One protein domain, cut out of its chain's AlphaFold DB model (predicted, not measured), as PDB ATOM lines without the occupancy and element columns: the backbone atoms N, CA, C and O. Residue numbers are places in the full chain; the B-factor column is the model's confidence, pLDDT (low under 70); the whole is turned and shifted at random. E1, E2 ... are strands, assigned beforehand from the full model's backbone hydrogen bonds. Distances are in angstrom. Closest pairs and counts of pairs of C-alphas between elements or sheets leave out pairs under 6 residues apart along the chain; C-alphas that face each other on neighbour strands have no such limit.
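This is residues 3 to 106 of the 129 residues of the protein "CSON008951 protein" of Culicoides sonorensis (UniProt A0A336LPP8). A long, strongly twisted sheet is built round E2, with E5 along one side of it and E4 and E3 along the other; past E3 a long hairpin, E7 and E8, makes one end, and the small pair E1 and E6 makes the opposite end. The hairpin tip, residues 93 to 98, and residues 75 to 80 stick out. The printed part has 104 residues with no named helix and eight strands, E1 to E8 in chain order. It is all strand, with 49 residues, under half, in named elements; the six-strand sheet is branched and its neighbour pairs are antiparallel, as are E1 and E6. The whole is only just compact, close to loose, with a radius of gyration of the C-alphas of 15.0 A and spans of 42 by 36 by 22 A.

Start at E1, residues 3 to 5, antiparallel to E6, residues 68 to 70; look for N 4 and O 68, 2.9 A apart and within hydrogen-bond range. A tight link leads to E2, residues 7 to 15, which has three neighbours in staggered pairing. On one side of E2, E3, residues 30 to 35, is beside residues 13 to 15, forming a hairpin with N 14 and O 34 at 2.9 A. On the same side E4, residues 39 to 42, is beside residues 7 to 10, with N 10 and O 39 at 2.8 A. On the other side find E5, residues 57 to 62, at 167 degrees to E2, with N 9 and O 61 at 2.8 A. The other side of E3 from E2 has E8, residues 97 to 105, at 119 degrees, with N 33 and O 100 at 2.9 A. E8 forms a hairpin with E7, residues 86 to 94, where N 90 and O 101 are 2.9 A apart. E5 and E8 are apart, as are E2 and E7.

Find C-alpha 3 at (27.741, 2.115, -30.893), where E1 begins. E2 runs 26.5 A, from C-alpha 7 at (31.864, -2.969, -28.426). E3 measures 14.8 A and E5 17.1 A; E1, E4 and E6 are 5.9, 9.9 and 7.0 A long. E7 spans 23.8 A and bends by 51 degrees at residue 91. E8 spans 24.5 A and ends with C-alpha 105 at (50.360, 6.503, -45.587).

The two C-alphas farthest apart are those of His 5 and Gly 95, 44.5 A. Look for three long links: E2 to E3, E4 to E5 and E6 to E7. The printed part has no cut, and its mean pLDDT is 94.1; no printed residue is under 70 in this predicted model.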
ATOM      1  N   VAL A   3      27.760   3.581 -30.774       97.75
ATOM      2  CA  VAL A   3      27.741   2.115 -30.893       97.75
ATOM      3  C   VAL A   3      26.308   1.616 -30.724       97.75
ATOM      4  O   VAL A   3      25.614   2.045 -29.798       97.75
ATOM      5  N   ILE A   4      25.877   0.727 -31.618       97.31
ATOM      6  CA  ILE A   4      24.534   0.128 -31.623       97.31
ATOM      7  C   ILE A   4      24.577  -1.392 -31.416       97.31
ATOM      8  O   ILE A   4      23.609  -1.964 -30.926       97.31
ATOM      9  N   HIS A   5      25.711  -2.039 -31.698       97.25
ATOM     10  CA  HIS A   5      25.934  -3.457 -31.422       97.25
ATOM     11  C   HIS A   5      27.402  -3.736 -31.075       97.25
ATOM     12  O   HIS A   5      28.306  -3.119 -31.642       97.25
ATOM     13  N   GLY A   6      27.634  -4.696 -30.180       97.12
ATOM     14  CA  GLY A   6      28.974  -5.090 -29.754       97.12
ATOM     15  C   GLY A   6      29.691  -3.989 -28.972       97.12
ATOM     16  O   GLY A   6      29.073  -3.174 -28.278       97.12
ATOM     17  N   SER A   7      31.019  -3.989 -29.048       97.94
ATOM     18  CA  SER A   7      31.864  -2.969 -28.426       97.94
ATOM     19  C   SER A   7      33.066  -2.641 -29.298       97.94
ATOM     20  O   SER A   7      33.654  -3.521 -29.930       97.94
ATOM     21  N   VAL A   8      33.457  -1.369 -29.295       98.00
ATOM     22  CA  VAL A   8      34.627  -0.874 -30.020       98.00
ATOM     23  C   VAL A   8      35.592  -0.167 -29.082       98.00
ATOM     24  O   VAL A   8      35.200   0.547 -28.160       98.00
ATOM     25  N   LYS A   9      36.880  -0.346 -29.341       97.81
ATOM     26  CA  LYS A   9      37.974   0.411 -28.755       97.81
ATOM     27  C   LYS A   9      38.330   1.552 -29.691       97.81
ATOM     28  O   LYS A   9      38.629   1.315 -30.857       97.81
ATOM     29  N   ILE A  10      38.341   2.767 -29.159       96.56
ATOM     30  CA  ILE A  10      38.668   3.981 -29.901       96.56
ATOM     31  C   ILE A  10      39.927   4.595 -29.318       96.56
ATOM     32  O   ILE A  10      40.042   4.807 -28.105       96.56
ATOM     33  N   ARG A  11      40.872   4.899 -30.202       97.06
ATOM     34  CA  ARG A  11      42.036   5.728 -29.897       97.06
ATOM     35  C   ARG A  11      41.959   6.974 -30.750       97.06
ATOM     36  O   ARG A  11      41.912   6.848 -31.967       97.06
ATOM     37  N   SER A  12      41.989   8.138 -30.115       97.00
ATOM     38  CA  SER A  12      41.894   9.423 -30.801       97.00
ATOM     39  C   SER A  12      43.148  10.264 -30.599       97.00
ATOM     40  O   SER A  12      43.848  10.129 -29.589       97.00
ATOM     41  N   TYR A  13      43.419  11.129 -31.569       97.31
ATOM     42  CA  TYR A  13      44.585  11.993 -31.615       97.31
ATOM     43  C   TYR A  13      44.195  13.398 -32.082       97.31
ATOM     44  O   TYR A  13      43.337  13.564 -32.953       97.31
ATOM     45  N   THR A  14      44.870  14.392 -31.516       96.44
ATOM     46  CA  THR A  14      44.739  15.816 -31.847       96.44
ATOM     47  C   THR A  14      46.094  16.346 -32.309       96.44
ATOM     48  O   THR A  14      47.114  16.020 -31.704       96.44
ATOM     49  N   LYS A  15      46.128  17.152 -33.377       95.88
ATOM     50  CA  LYS A  15      47.364  17.800 -33.856       95.88
ATOM     51  C   LYS A  15      47.918  18.729 -32.781       95.88
ATOM     52  O   LYS A  15      47.151  19.452 -32.154       95.88
ATOM     53  N   VAL A  16      49.239  18.738 -32.605       95.75
ATOM     54  CA  VAL A  16      49.896  19.740 -31.750       95.75
ATOM     55  C   VAL A  16      49.886  21.113 -32.416       95.75
ATOM     56  O   VAL A  16      49.555  22.099 -31.767       95.75
ATOM     57  N   ASP A  17      50.217  21.177 -33.709       94.88
ATOM     58  CA  ASP A  17      50.129  22.413 -34.488       94.88
ATOM     59  C   ASP A  17      48.757  22.496 -35.184       94.88
ATOM     60  O   ASP A  17      48.478  21.695 -36.088       94.88
ATOM     61  N   PRO A  18      47.879  23.434 -34.781       90.50
ATOM     62  CA  PRO A  18      46.554  23.572 -35.373       90.50
ATOM     63  C   PRO A  18      46.594  24.072 -36.822       90.50
ATOM     64  O   PRO A  18      45.630  23.846 -37.551       90.50
ATOM     65  N   ASN A  19      47.693  24.701 -37.257       92.56
ATOM     66  CA  ASN A  19      47.817  25.282 -38.597       92.56
ATOM     67  C   ASN A  19      48.140  24.245 -39.675       92.56
ATOM     68  O   ASN A  19      48.066  24.553 -40.861       92.56
ATOM     69  N   ILE A  20      48.504  23.020 -39.285       91.31
ATOM     70  CA  ILE A  20      48.744  21.940 -40.241       91.31
ATOM     71  C   ILE A  20      47.408  21.520 -40.849       91.31
ATOM     72  O   ILE A  20      46.576  20.927 -40.153       91.31
ATOM     73  N   ASP A  21      47.217  21.764 -42.144       90.88
ATOM     74  CA  ASP A  21      46.124  21.164 -42.905       90.88
ATOM     75  C   ASP A  21      46.482  19.704 -43.255       90.88
ATOM     76  O   ASP A  21      47.493  19.451 -43.917       90.88
ATOM     77  N   PRO A  22      45.692  18.703 -42.821       87.94
ATOM     78  CA  PRO A  22      45.944  17.298 -43.153       87.94
ATOM     79  C   PRO A  22      45.923  16.990 -44.660       87.94
ATOM     80  O   PRO A  22      46.480  15.965 -45.080       87.94
ATOM     81  N   LEU A  23      45.285  17.847 -45.465       87.56
ATOM     82  CA  LEU A  23      45.256  17.742 -46.923       87.56
ATOM     83  C   LEU A  23      46.620  18.061 -47.541       87.56
ATOM     84  O   LEU A  23      47.037  17.357 -48.461       87.56
ATOM     85  N   ASP A  24      47.348  19.028 -46.979       92.38
ATOM     86  CA  ASP A  24      48.663  19.458 -47.472       92.38
ATOM     87  C   ASP A  24      49.780  18.457 -47.138       92.38
ATOM     88  O   ASP A  24      50.811  18.398 -47.817       92.38
ATOM     89  N   VAL A  25      49.569  17.625 -46.113       93.38
ATOM     90  CA  VAL A  25      50.517  16.580 -45.704       93.38
ATOM     91  C   VAL A  25      50.652  15.539 -46.816       93.38
ATOM     92  O   VAL A  25      49.669  14.928 -47.238       93.38
ATOM     93  N   GLN A  26      51.879  15.285 -47.263       96.38
ATOM     94  CA  GLN A  26      52.190  14.282 -48.287       96.38
ATOM     95  C   GLN A  26      52.437  12.897 -47.676       96.38
ATOM     96  O   GLN A  26      52.763  12.766 -46.495       96.38
ATOM     97  N   ILE A  27      52.299  11.837 -48.478       96.88
ATOM     98  CA  ILE A  27      52.629  10.471 -48.040       96.88
ATOM     99  C   ILE A  27      54.091  10.416 -47.566       96.88
ATOM    100  O   ILE A  27      54.989  10.930 -48.229       96.88
ATOM    101  N   GLY A  28      54.322   9.798 -46.405       96.50
ATOM    102  CA  GLY A  28      55.628   9.724 -45.743       96.50
ATOM    103  C   GLY A  28      55.973  10.940 -44.877       96.50
ATOM    104  O   GLY A  28      56.921  10.876 -44.096       96.50
ATOM    105  N   GLN A  29      55.211  12.037 -44.955       97.38
ATOM    106  CA  GLN A  29      55.349  13.147 -44.013       97.38
ATOM    107  C   GLN A  29      54.613  12.850 -42.709       97.38
ATOM    108  O   GLN A  29      53.612  12.128 -42.675       97.38
ATOM    109  N   ARG A  30      55.115  13.445 -41.622       96.31
ATOM    110  CA  ARG A  30      54.581  13.262 -40.274       96.31
ATOM    111  C   ARG A  30      54.430  14.578 -39.531       96.31
ATOM    112  O   ARG A  30      55.230  15.490 -39.718       96.31
ATOM    113  N   PHE A  31      53.457  14.624 -38.633       96.81
ATOM    114  CA  PHE A  31      53.223  15.743 -37.724       96.81
ATOM    115  C   PHE A  31      52.977  15.235 -36.305       96.81
ATOM    116  O   PHE A  31      52.551  14.095 -36.099       96.81
ATOM    117  N   GLU A  32      53.310  16.066 -35.320       97.25
ATOM    118  CA  GLU A  32      53.185  15.726 -33.903       97.25
ATOM    119  C   GLU A  32      51.715  15.750 -33.467       97.25
ATOM    120  O   GLU A  32      50.939  16.621 -33.876       97.25
ATOM    121  N   VAL A  33      51.334  14.793 -32.620       97.75
ATOM    122  CA  VAL A  33      49.977  14.678 -32.082       97.75
ATOM    123  C   VAL A  33      49.973  14.382 -30.587       97.75
ATOM    124  O   VAL A  33      50.869  13.732 -30.051       97.75
ATOM    125  N   ILE A  34      48.892  14.785 -29.927       96.94
ATOM    126  CA  ILE A  34      48.551  14.387 -28.564       96.94
ATOM    127  C   ILE A  34      47.533  13.255 -28.655       96.94
ATOM    128  O   ILE A  34      46.524  13.361 -29.350       96.94
ATOM    129  N   LYS A  35      47.803  12.154 -27.954       96.44
ATOM    130  CA  LYS A  35      46.870  11.034 -27.828       96.44
ATOM    131  C   LYS A  35      45.876  11.317 -26.698       96.44
ATOM    132  O   LYS A  35      46.299  11.585 -25.579       96.44
ATOM    133  N   ALA A  36      44.585  11.168 -26.975       95.12
ATOM    134  CA  ALA A  36      43.548  11.171 -25.947       95.12
ATOM    135  C   ALA A  36      43.425   9.808 -25.247       95.12
ATOM    136  O   ALA A  36      43.902   8.773 -25.737       95.12
ATOM    137  N   ASP A  37      42.728   9.791 -24.111       94.19
ATOM    138  CA  ASP A  37      42.432   8.551 -23.400       94.19
ATOM    139  C   ASP A  37      41.736   7.543 -24.313       94.19
ATOM    140  O   ASP A  37      40.809   7.853 -25.065       94.19
ATOM    141  N   THR A  38      42.215   6.302 -24.252       95.75
ATOM    142  CA  THR A  38      41.627   5.205 -25.018       95.75
ATOM    143  C   THR A  38      40.286   4.834 -24.402       95.75
ATOM    144  O   THR A  38      40.224   4.508 -23.219       95.75
ATOM    145  N   LYS A  39      39.225   4.844 -25.209       95.81
ATOM    146  CA  LYS A  39      37.856   4.564 -24.759       95.81
ATOM    147  C   LYS A  39      37.397   3.209 -25.283       95.81
ATOM    148  O   LYS A  39      37.705   2.854 -26.418       95.81
ATOM    149  N   ILE A  40      36.651   2.469 -24.470       97.50
ATOM    150  CA  ILE A  40      35.868   1.311 -24.916       97.50
ATOM    151  C   ILE A  40      34.409   1.744 -24.878       97.50
ATOM    152  O   ILE A  40      33.919   2.130 -23.820       97.50
ATOM    153  N   LEU A  41      33.749   1.732 -26.033       97.31
ATOM    154  CA  LEU A  41      32.354   2.128 -26.178       97.31
ATOM    155  C   LEU A  41      31.505   0.916 -26.546       97.31
ATOM    156  O   LEU A  41      31.880   0.124 -27.408       97.31
ATOM    157  N   SER A  42      30.338   0.822 -25.925       97.56
ATOM    158  CA  SER A  42      29.308  -0.181 -26.198       97.56
ATOM    159  C   SER A  42      27.961   0.498 -26.459       97.56
ATOM    160  O   SER A  42      27.842   1.729 -26.402       97.56
ATOM    161  N   SER A  43      26.912  -0.289 -26.706       96.62
ATOM    162  CA  SER A  43      25.549   0.228 -26.881       96.62
ATOM    163  C   SER A  43      25.023   1.028 -25.680       96.62
ATOM    164  O   SER A  43      24.176   1.902 -25.865       96.62
ATOM    165  N   SER A  44      25.556   0.823 -24.470       97.12
ATOM    166  CA  SER A  44      25.195   1.604 -23.277       97.12
ATOM    167  C   SER A  44      25.993   2.903 -23.117       97.12
ATOM    168  O   SER A  44      25.606   3.769 -22.336       97.12
ATOM    169  N   SER A  45      27.088   3.080 -23.861       97.56
ATOM    170  CA  SER A  45      27.907   4.297 -23.796       97.56
ATOM    171  C   SER A  45      27.221   5.485 -24.487       97.56
ATOM    172  O   SER A  45      26.515   5.285 -25.479       97.56
ATOM    173  N   PRO A  46      27.428   6.734 -24.033       96.69
ATOM    174  CA  PRO A  46      26.960   7.906 -24.771       96.69
ATOM    175  C   PRO A  46      27.621   7.994 -26.156       96.69
ATOM    176  O   PRO A  46      28.659   7.377 -26.409       96.69
ATOM    177  N   ALA A  47      27.016   8.768 -27.061       95.44
ATOM    178  CA  ALA A  47      27.623   9.038 -28.358       95.44
ATOM    179  C   ALA A  47      28.960   9.782 -28.184       95.44
ATOM    180  O   ALA A  47      29.062  10.729 -27.403       95.44
ATOM    181  N   ALA A  48      29.980   9.358 -28.925       93.12
ATOM    182  CA  ALA A  48      31.239  10.075 -29.039       93.12
ATOM    183  C   ALA A  48      31.106  11.205 -30.066       93.12
ATOM    184  O   ALA A  48      30.630  10.987 -31.186       93.12
ATOM    185  N   CYS A  49      31.556  12.395 -29.673       93.12
ATOM    186  CA  CYS A  49      31.661  13.571 -30.527       93.12
ATOM    187  C   CYS A  49      33.138  13.836 -30.837       93.12
ATOM    188  O   CYS A  49      33.971  13.812 -29.927       93.12
ATOM    189  N   LEU A  50      33.441  14.063 -32.112       90.56
ATOM    190  CA  LEU A  50      34.762  14.440 -32.610       90.56
ATOM    191  C   LEU A  50      34.597  15.727 -33.418       90.56
ATOM    192  O   LEU A  50      33.564  15.920 -34.060       90.56
ATOM    193  N   THR A  51      35.588  16.611 -33.365       91.19
ATOM    194  CA  THR A  51      35.558  17.893 -34.078       91.19
ATOM    195  C   THR A  51      36.772  17.992 -35.002       91.19
ATOM    196  O   THR A  51      37.738  17.249 -34.815       91.19
ATOM    197  N   PRO A  52      36.789  18.920 -35.975       89.31
ATOM    198  CA  PRO A  52      37.955  19.109 -36.841       89.31
ATOM    199  C   PRO A  52      39.266  19.372 -36.080       89.31
ATOM    200  O   PRO A  52      40.345  19.021 -36.563       89.31
ATOM    201  N   ASN A  53      39.167  19.966 -34.885       89.25
ATOM    202  CA  ASN A  53      40.315  20.339 -34.062       89.25
ATOM    203  C   ASN A  53      40.599  19.334 -32.943       89.25
ATOM    204  O   ASN A  53      41.755  19.179 -32.566       89.25
ATOM    205  N   ASP A  54      39.589  18.613 -32.454       92.19
ATOM    206  CA  ASP A  54      39.716  17.725 -31.302       92.19
ATOM    207  C   ASP A  54      39.362  16.287 -31.658       92.19
ATOM    208  O   ASP A  54      38.258  15.989 -32.119       92.19
ATOM    209  N   ASN A  55      40.282  15.366 -31.359       92.75
ATOM    210  CA  ASN A  55      40.108  13.928 -31.568       92.75
ATOM    211  C   ASN A  55      39.850  13.530 -33.034       92.75
ATOM    212  O   ASN A  55      39.443  12.400 -33.293       92.75
ATOM    213  N   ASN A  56      40.109  14.429 -33.988       93.62
ATOM    214  CA  ASN A  56      39.753  14.266 -35.396       93.62
ATOM    215  C   ASN A  56      40.374  13.012 -36.040       93.62
ATOM    216  O   ASN A  56      39.771  12.377 -36.899       93.62
ATOM    217  N   PHE A  57      41.561  12.606 -35.589       96.25
ATOM    218  CA  PHE A  57      42.220  11.386 -36.052       96.25
ATOM    219  C   PHE A  57      41.895  10.254 -35.100       96.25
ATOM    220  O   PHE A  57      42.159  10.373 -33.904       96.25
ATOM    221  N   HIS A  58      41.367   9.143 -35.602       95.81
ATOM    222  CA  HIS A  58      41.002   8.042 -34.727       95.81
ATOM    223  C   HIS A  58      41.112   6.670 -35.391       95.81
ATOM    224  O   HIS A  58      40.943   6.509 -36.594       95.81
ATOM    225  N   GLU A  59      41.420   5.678 -34.561       95.75
ATOM    226  CA  GLU A  59      41.423   4.254 -34.890       95.75
ATOM    227  C   GLU A  59      40.272   3.607 -34.116       95.75
ATOM    228  O   GLU A  59      40.176   3.781 -32.896       95.75
ATOM    229  N   ILE A  60      39.414   2.867 -34.820       96.25
ATOM    230  CA  ILE A  60      38.304   2.102 -34.244       96.25
ATOM    231  C   ILE A  60      38.611   0.622 -34.449       96.25
ATOM    232  O   ILE A  60      38.868   0.182 -35.566       96.25
ATOM    233  N   GLN A  61      38.572  -0.150 -33.368       96.94
ATOM    234  CA  GLN A  61      38.813  -1.587 -33.393       96.94
ATOM    235  C   GLN A  61      37.684  -2.307 -32.654       96.94
ATOM    236  O   GLN A  61      37.388  -1.958 -31.512       96.94
ATOM    237  N   ALA A  62      37.069  -3.323 -33.262       97.19
ATOM    238  CA  ALA A  62      36.138  -4.196 -32.546       97.19
ATOM    239  C   ALA A  62      36.869  -4.923 -31.400       97.19
ATOM    240  O   ALA A  62      38.001  -5.377 -31.574       97.19
ATOM    241  N   VAL A  63      36.257  -4.979 -30.212       95.81
ATOM    242  CA  VAL A  63      36.885  -5.601 -29.029       95.81
ATOM    243  C   VAL A  63      36.657  -7.108 -29.023       95.81
ATOM    244  O   VAL A  63      37.611  -7.868 -28.893       95.81
ATOM    245  N   GLU A  64      35.405  -7.528 -29.194       90.00
ATOM    246  CA  GLU A  64      34.998  -8.933 -29.205       90.00
ATOM    247  C   GLU A  64      33.975  -9.149 -30.319       90.00
ATOM    248  O   GLU A  64      32.904  -8.543 -30.312       90.00
ATOM    249  N   GLY A  65      34.317 -10.008 -31.281       92.75
ATOM    250  CA  GLY A  65      33.448 -10.323 -32.414       92.75
ATOM    251  C   GLY A  65      33.119  -9.109 -33.285       92.75
ATOM    252  O   GLY A  65      33.939  -8.209 -33.478       92.75
ATOM    253  N   ASN A  66      31.907  -9.112 -33.836       95.38
ATOM    254  CA  ASN A  66      31.423  -8.046 -34.701       95.38
ATOM    255  C   ASN A  66      30.915  -6.864 -33.872       95.38
ATOM    256  O   ASN A  66      30.276  -7.032 -32.833       95.38
ATOM    257  N   ALA A  67      31.142  -5.656 -34.374       97.19
ATOM    258  CA  ALA A  67      30.591  -4.439 -33.806       97.19
ATOM    259  C   ALA A  67      29.909  -3.623 -34.900       97.19
ATOM    260  O   ALA A  67      30.351  -3.618 -36.047       97.19
ATOM    261  N   ALA A  68      28.849  -2.916 -34.524       96.12
ATOM    262  CA  ALA A  68      28.175  -1.971 -35.398       96.12
ATOM    263  C   ALA A  68      28.038  -0.636 -34.673       96.12
ATOM    264  O   ALA A  68      27.672  -0.568 -33.494       96.12
ATOM    265  N   PHE A  69      28.334   0.439 -35.389       96.56
ATOM    266  CA  PHE A  69      28.179   1.800 -34.908       96.56
ATOM    267  C   PHE A  69      27.546   2.656 -35.998       96.56
ATOM    268  O   PHE A  69      27.688   2.391 -37.186       96.56
ATOM    269  N   PHE A  70      26.832   3.679 -35.558       95.56
ATOM    270  CA  PHE A  70      26.205   4.682 -36.391       95.56
ATOM    271  C   PHE A  70      26.996   5.981 -36.276       95.56
ATOM    272  O   PHE A  70      27.331   6.406 -35.163       95.56
ATOM    273  N   ASP A  71      27.300   6.619 -37.400       94.94
ATOM    274  CA  ASP A  71      28.007   7.892 -37.403       94.94
ATOM    275  C   ASP A  71      27.287   8.946 -38.235       94.94
ATOM    276  O   ASP A  71      26.660   8.644 -39.246       94.94
ATOM    277  N   VAL A  72      27.376  10.190 -37.770       95.06
ATOM    278  CA  VAL A  72      26.813  11.357 -38.446       95.06
ATOM    279  C   VAL A  72      27.970  12.285 -38.752       95.06
ATOM    280  O   VAL A  72      28.576  12.848 -37.840       95.06
ATOM    281  N   LEU A  73      28.271  12.436 -40.038       93.00
ATOM    282  CA  LEU A  73      29.317  13.325 -40.525       93.00
ATOM    283  C   LEU A  73      28.695  14.655 -40.948       93.00
ATOM    284  O   LEU A  73      27.765  14.682 -41.754       93.00
ATOM    285  N   SER A  74      29.209  15.759 -40.408       91.38
ATOM    286  CA  SER A  74      28.717  17.103 -40.711       91.38
ATOM    287  C   SER A  74      29.886  18.082 -40.882       91.38
ATOM    288  O   SER A  74      30.481  18.490 -39.880       91.38
ATOM    289  N   PRO A  75      30.240  18.467 -42.125       90.31
ATOM    290  CA  PRO A  75      29.718  17.949 -43.397       90.31
ATOM    291  C   PRO A  75      30.231  16.525 -43.719       90.31
ATOM    292  O   PRO A  75      31.251  16.105 -43.170       90.31
ATOM    293  N   PRO A  76      29.577  15.787 -44.637       87.56
ATOM    294  CA  PRO A  76      30.099  14.516 -45.138       87.56
ATOM    295  C   PRO A  76      31.380  14.719 -45.957       87.56
ATOM    296  O   PRO A  76      31.630  15.812 -46.484       87.56
ATOM    297  N   TYR A  77      32.172  13.653 -46.095       86.19
ATOM    298  CA  TYR A  77      33.313  13.614 -47.012       86.19
ATOM    299  C   TYR A  77      32.896  13.964 -48.449       86.19
ATOM    300  O   TYR A  77      31.737  13.810 -48.834       86.19
ATOM    301  N   ASN A  78      33.842  14.479 -49.228       85.38
ATOM    302  CA  ASN A  78      33.690  14.703 -50.661       85.38
ATOM    303  C   ASN A  78      35.015  14.395 -51.368       85.38
ATOM    304  O   ASN A  78      36.061  14.297 -50.723       85.38
ATOM    305  N   ASP A  79      34.966  14.278 -52.688       77.69
ATOM    306  CA  ASP A  79      36.128  13.854 -53.472       77.69
ATOM    307  C   ASP A  79      37.191  14.957 -53.638       77.69
ATOM    308  O   ASP A  79      38.319  14.665 -54.027       77.69
ATOM    309  N   ASP A  80      36.863  16.207 -53.290       77.88
ATOM    310  CA  ASP A  80      37.728  17.365 -53.545       77.88
ATOM    311  C   ASP A  80      38.487  17.839 -52.298       77.88
ATOM    312  O   ASP A  80      39.714  17.892 -52.268       77.88
ATOM    313  N   THR A  81      37.755  18.235 -51.254       78.88
ATOM    314  CA  THR A  81      38.293  18.999 -50.113       78.88
ATOM    315  C   THR A  81      38.195  18.257 -48.788       78.88
ATOM    316  O   THR A  81      38.669  18.740 -47.767       78.88
ATOM    317  N   ARG A  82      37.557  17.089 -48.763       82.25
ATOM    318  CA  ARG A  82      37.322  16.279 -47.566       82.25
ATOM    319  C   ARG A  82      37.518  14.817 -47.922       82.25
ATOM    320  O   ARG A  82      36.596  14.014 -47.824       82.25
ATOM    321  N   VAL A  83      38.741  14.497 -48.328       87.38
ATOM    322  CA  VAL A  83      39.165  13.128 -48.611       87.38
ATOM    323  C   VAL A  83      39.594  12.415 -47.330       87.38
ATOM    324  O   VAL A  83      40.242  12.994 -46.453       87.38
ATOM    325  N   CYS A  84      39.255  11.133 -47.218       89.56
ATOM    326  CA  CYS A  84      39.714  10.302 -46.110       89.56
ATOM    327  C   CYS A  84      41.195   9.937 -46.312       89.56
ATOM    328  O   CYS A  84      41.574   9.395 -47.350       89.56
ATOM    329  N   SER A  85      42.041  10.242 -45.327       93.88
ATOM    330  CA  SER A  85      43.475   9.928 -45.345       93.88
ATOM    331  C   SER A  85      43.825   8.909 -44.265       93.88
ATOM    332  O   SER A  85      43.283   8.952 -43.161       93.88
ATOM    333  N   PHE A  86      44.777   8.026 -44.564       96.62
ATOM    334  CA  PHE A  86      45.254   7.005 -43.635       96.62
ATOM    335  C   PHE A  86      46.579   7.418 -43.000       96.62
ATOM    336  O   PHE A  86      47.434   8.036 -43.638       96.62
ATOM    337  N   TYR A  87      46.759   7.047 -41.732       97.50
ATOM    338  CA  TYR A  87      47.944   7.391 -40.955       97.50
ATOM    339  C   TYR A  87      48.431   6.200 -40.138       97.50
ATOM    340  O   TYR A  87      47.633   5.379 -39.682       97.50
ATOM    341  N   ARG A  88      49.740   6.142 -39.885       96.94
ATOM    342  CA  ARG A  88      50.334   5.233 -38.895       96.94
ATOM    343  C   ARG A  88      50.991   6.002 -37.759       96.94
ATOM    344  O   ARG A  88      51.484   7.112 -37.936       96.94
ATOM    345  N   ARG A  89      51.012   5.378 -36.584       97.25
ATOM    346  CA  ARG A  89      51.625   5.930 -35.370       97.25
ATOM    347  C   ARG A  89      53.129   5.714 -35.402       97.25
ATOM    348  O   ARG A  89      53.577   4.593 -35.632       97.25
ATOM    349  N   VAL A  90      53.885   6.766 -35.115       97.19
ATOM    350  CA  VAL A  90      55.347   6.727 -35.028       97.19
ATOM    351  C   VAL A  90      55.771   7.370 -33.712       97.19
ATOM    352  O   VAL A  90      55.465   8.534 -33.464       97.19
ATOM    353  N   LEU A  91      56.466   6.614 -32.865       96.75
ATOM    354  CA  LEU A  91      57.132   7.156 -31.681       96.75
ATOM    355  C   LEU A  91      58.536   7.607 -32.077       96.75
ATOM    356  O   LEU A  91      59.245   6.890 -32.782       96.75
ATOM    357  N   SER A  92      58.930   8.802 -31.651       94.81
ATOM    358  CA  SER A  92      60.260   9.343 -31.921       94.81
ATOM    359  C   SER A  92      60.774  10.084 -30.698       94.81
ATOM    360  O   SER A  92      60.036  10.839 -30.070       94.81
ATOM    361  N   ASN A  93      62.057   9.912 -30.390       93.12
ATOM    362  CA  ASN A  93      62.725  10.706 -29.368       93.12
ATOM    363  C   ASN A  93      63.212  12.024 -29.993       93.12
ATOM    364  O   ASN A  93      63.934  12.003 -30.991       93.12
ATOM    365  N   VAL A  94      62.786  13.161 -29.446       89.94
ATOM    366  CA  VAL A  94      63.182  14.500 -29.899       89.94
ATOM    367  C   VAL A  94      63.681  15.272 -28.685       89.94
ATOM    368  O   VAL A  94      62.911  15.582 -27.780       89.94
ATOM    369  N   GLY A  95      64.983  15.562 -28.648       88.00
ATOM    370  CA  GLY A  95      65.589  16.299 -27.534       88.00
ATOM    371  C   GLY A  95      65.502  15.575 -26.185       88.00
ATOM    372  O   GLY A  95      65.381  16.229 -25.156       88.00
ATOM    373  N   GLY A  96      65.517  14.237 -26.178       92.00
ATOM    374  CA  GLY A  96      65.411  13.428 -24.960       92.00
ATOM    375  C   GLY A  96      63.976  13.125 -24.523       92.00
ATOM    376  O   GLY A  96      63.784  12.336 -23.603       92.00
ATOM    377  N   VAL A  97      62.971  13.701 -25.190       92.38
ATOM    378  CA  VAL A  97      61.550  13.497 -24.886       92.38
ATOM    379  C   VAL A  97      60.922  12.599 -25.948       92.38
ATOM    380  O   VAL A  97      61.065  12.845 -27.147       92.38
ATOM    381  N   GLU A  98      60.221  11.547 -25.520       94.94
ATOM    382  CA  GLU A  98      59.420  10.728 -26.429       94.94
ATOM    383  C   GLU A  98      58.181  11.507 -26.874       94.94
ATOM    384  O   GLU A  98      57.409  12.011 -26.057       94.94
ATOM    385  N   LYS A  99      57.996  11.597 -28.188       96.94
ATOM    386  CA  LYS A  99      56.869  12.266 -28.825       96.94
ATOM    387  C   LYS A  99      56.159  11.316 -29.777       96.94
ATOM    388  O   LYS A  99      56.777  10.438 -30.386       96.94
ATOM    389  N   LEU A 100      54.854  11.525 -29.925       97.69
ATOM    390  CA  LEU A 100      54.011  10.763 -30.832       97.69
ATOM    391  C   LEU A 100      53.735  11.564 -32.104       97.69
ATOM    392  O   LEU A 100      53.325  12.720 -32.058       97.69
ATOM    393  N   PHE A 101      53.907  10.904 -33.241       97.88
ATOM    394  CA  PHE A 101      53.630  11.449 -34.559       97.88
ATOM    395  C   PHE A 101      52.618  10.576 -35.298       97.88
ATOM    396  O   PHE A 101      52.570   9.355 -35.104       97.88
ATOM    397  N   LEU A 102      51.853  11.203 -36.186       97.94
ATOM    398  CA  LEU A 102      51.127  10.512 -37.246       97.94
ATOM    399  C   LEU A 102      51.851  10.737 -38.565       97.94
ATOM    400  O   LEU A 102      52.106  11.878 -38.938       97.94
ATOM    401  N   GLU A 103      52.178   9.650 -39.256       97.88
ATOM    402  CA  GLU A 103      52.737   9.673 -40.607       97.88
ATOM    403  C   GLU A 103      51.650   9.298 -41.612       97.88
ATOM    404  O   GLU A 103      50.987   8.272 -41.432       97.88
ATOM    405  N   LYS A 104      51.459  10.115 -42.655       98.00
ATOM    406  CA  LYS A 104      50.479   9.836 -43.712       98.00
ATOM    407  C   LYS A 104      50.960   8.667 -44.563       98.00
ATOM    408  O   LYS A 104      52.105   8.651 -45.016       98.00
ATOM    409  N   ILE A 105      50.079   7.709 -44.806       97.62
ATOM    410  CA  ILE A 105      50.360   6.503 -45.587       97.62
ATOM    411  C   ILE A 105      49.326   6.338 -46.708       97.62
ATOM    412  O   ILE A 105      48.237   6.911 -46.621       97.62
ATOM    413  N   PRO A 106      49.627   5.548 -47.756       96.31
ATOM    414  CA  PRO A 106      48.594   5.066 -48.666       96.31
ATOM    415  C   PRO A 106      47.524   4.269 -47.907       96.31
ATOM    416  O   PRO A 106      47.773   3.790 -46.795       96.31
TER     417      PRO A 106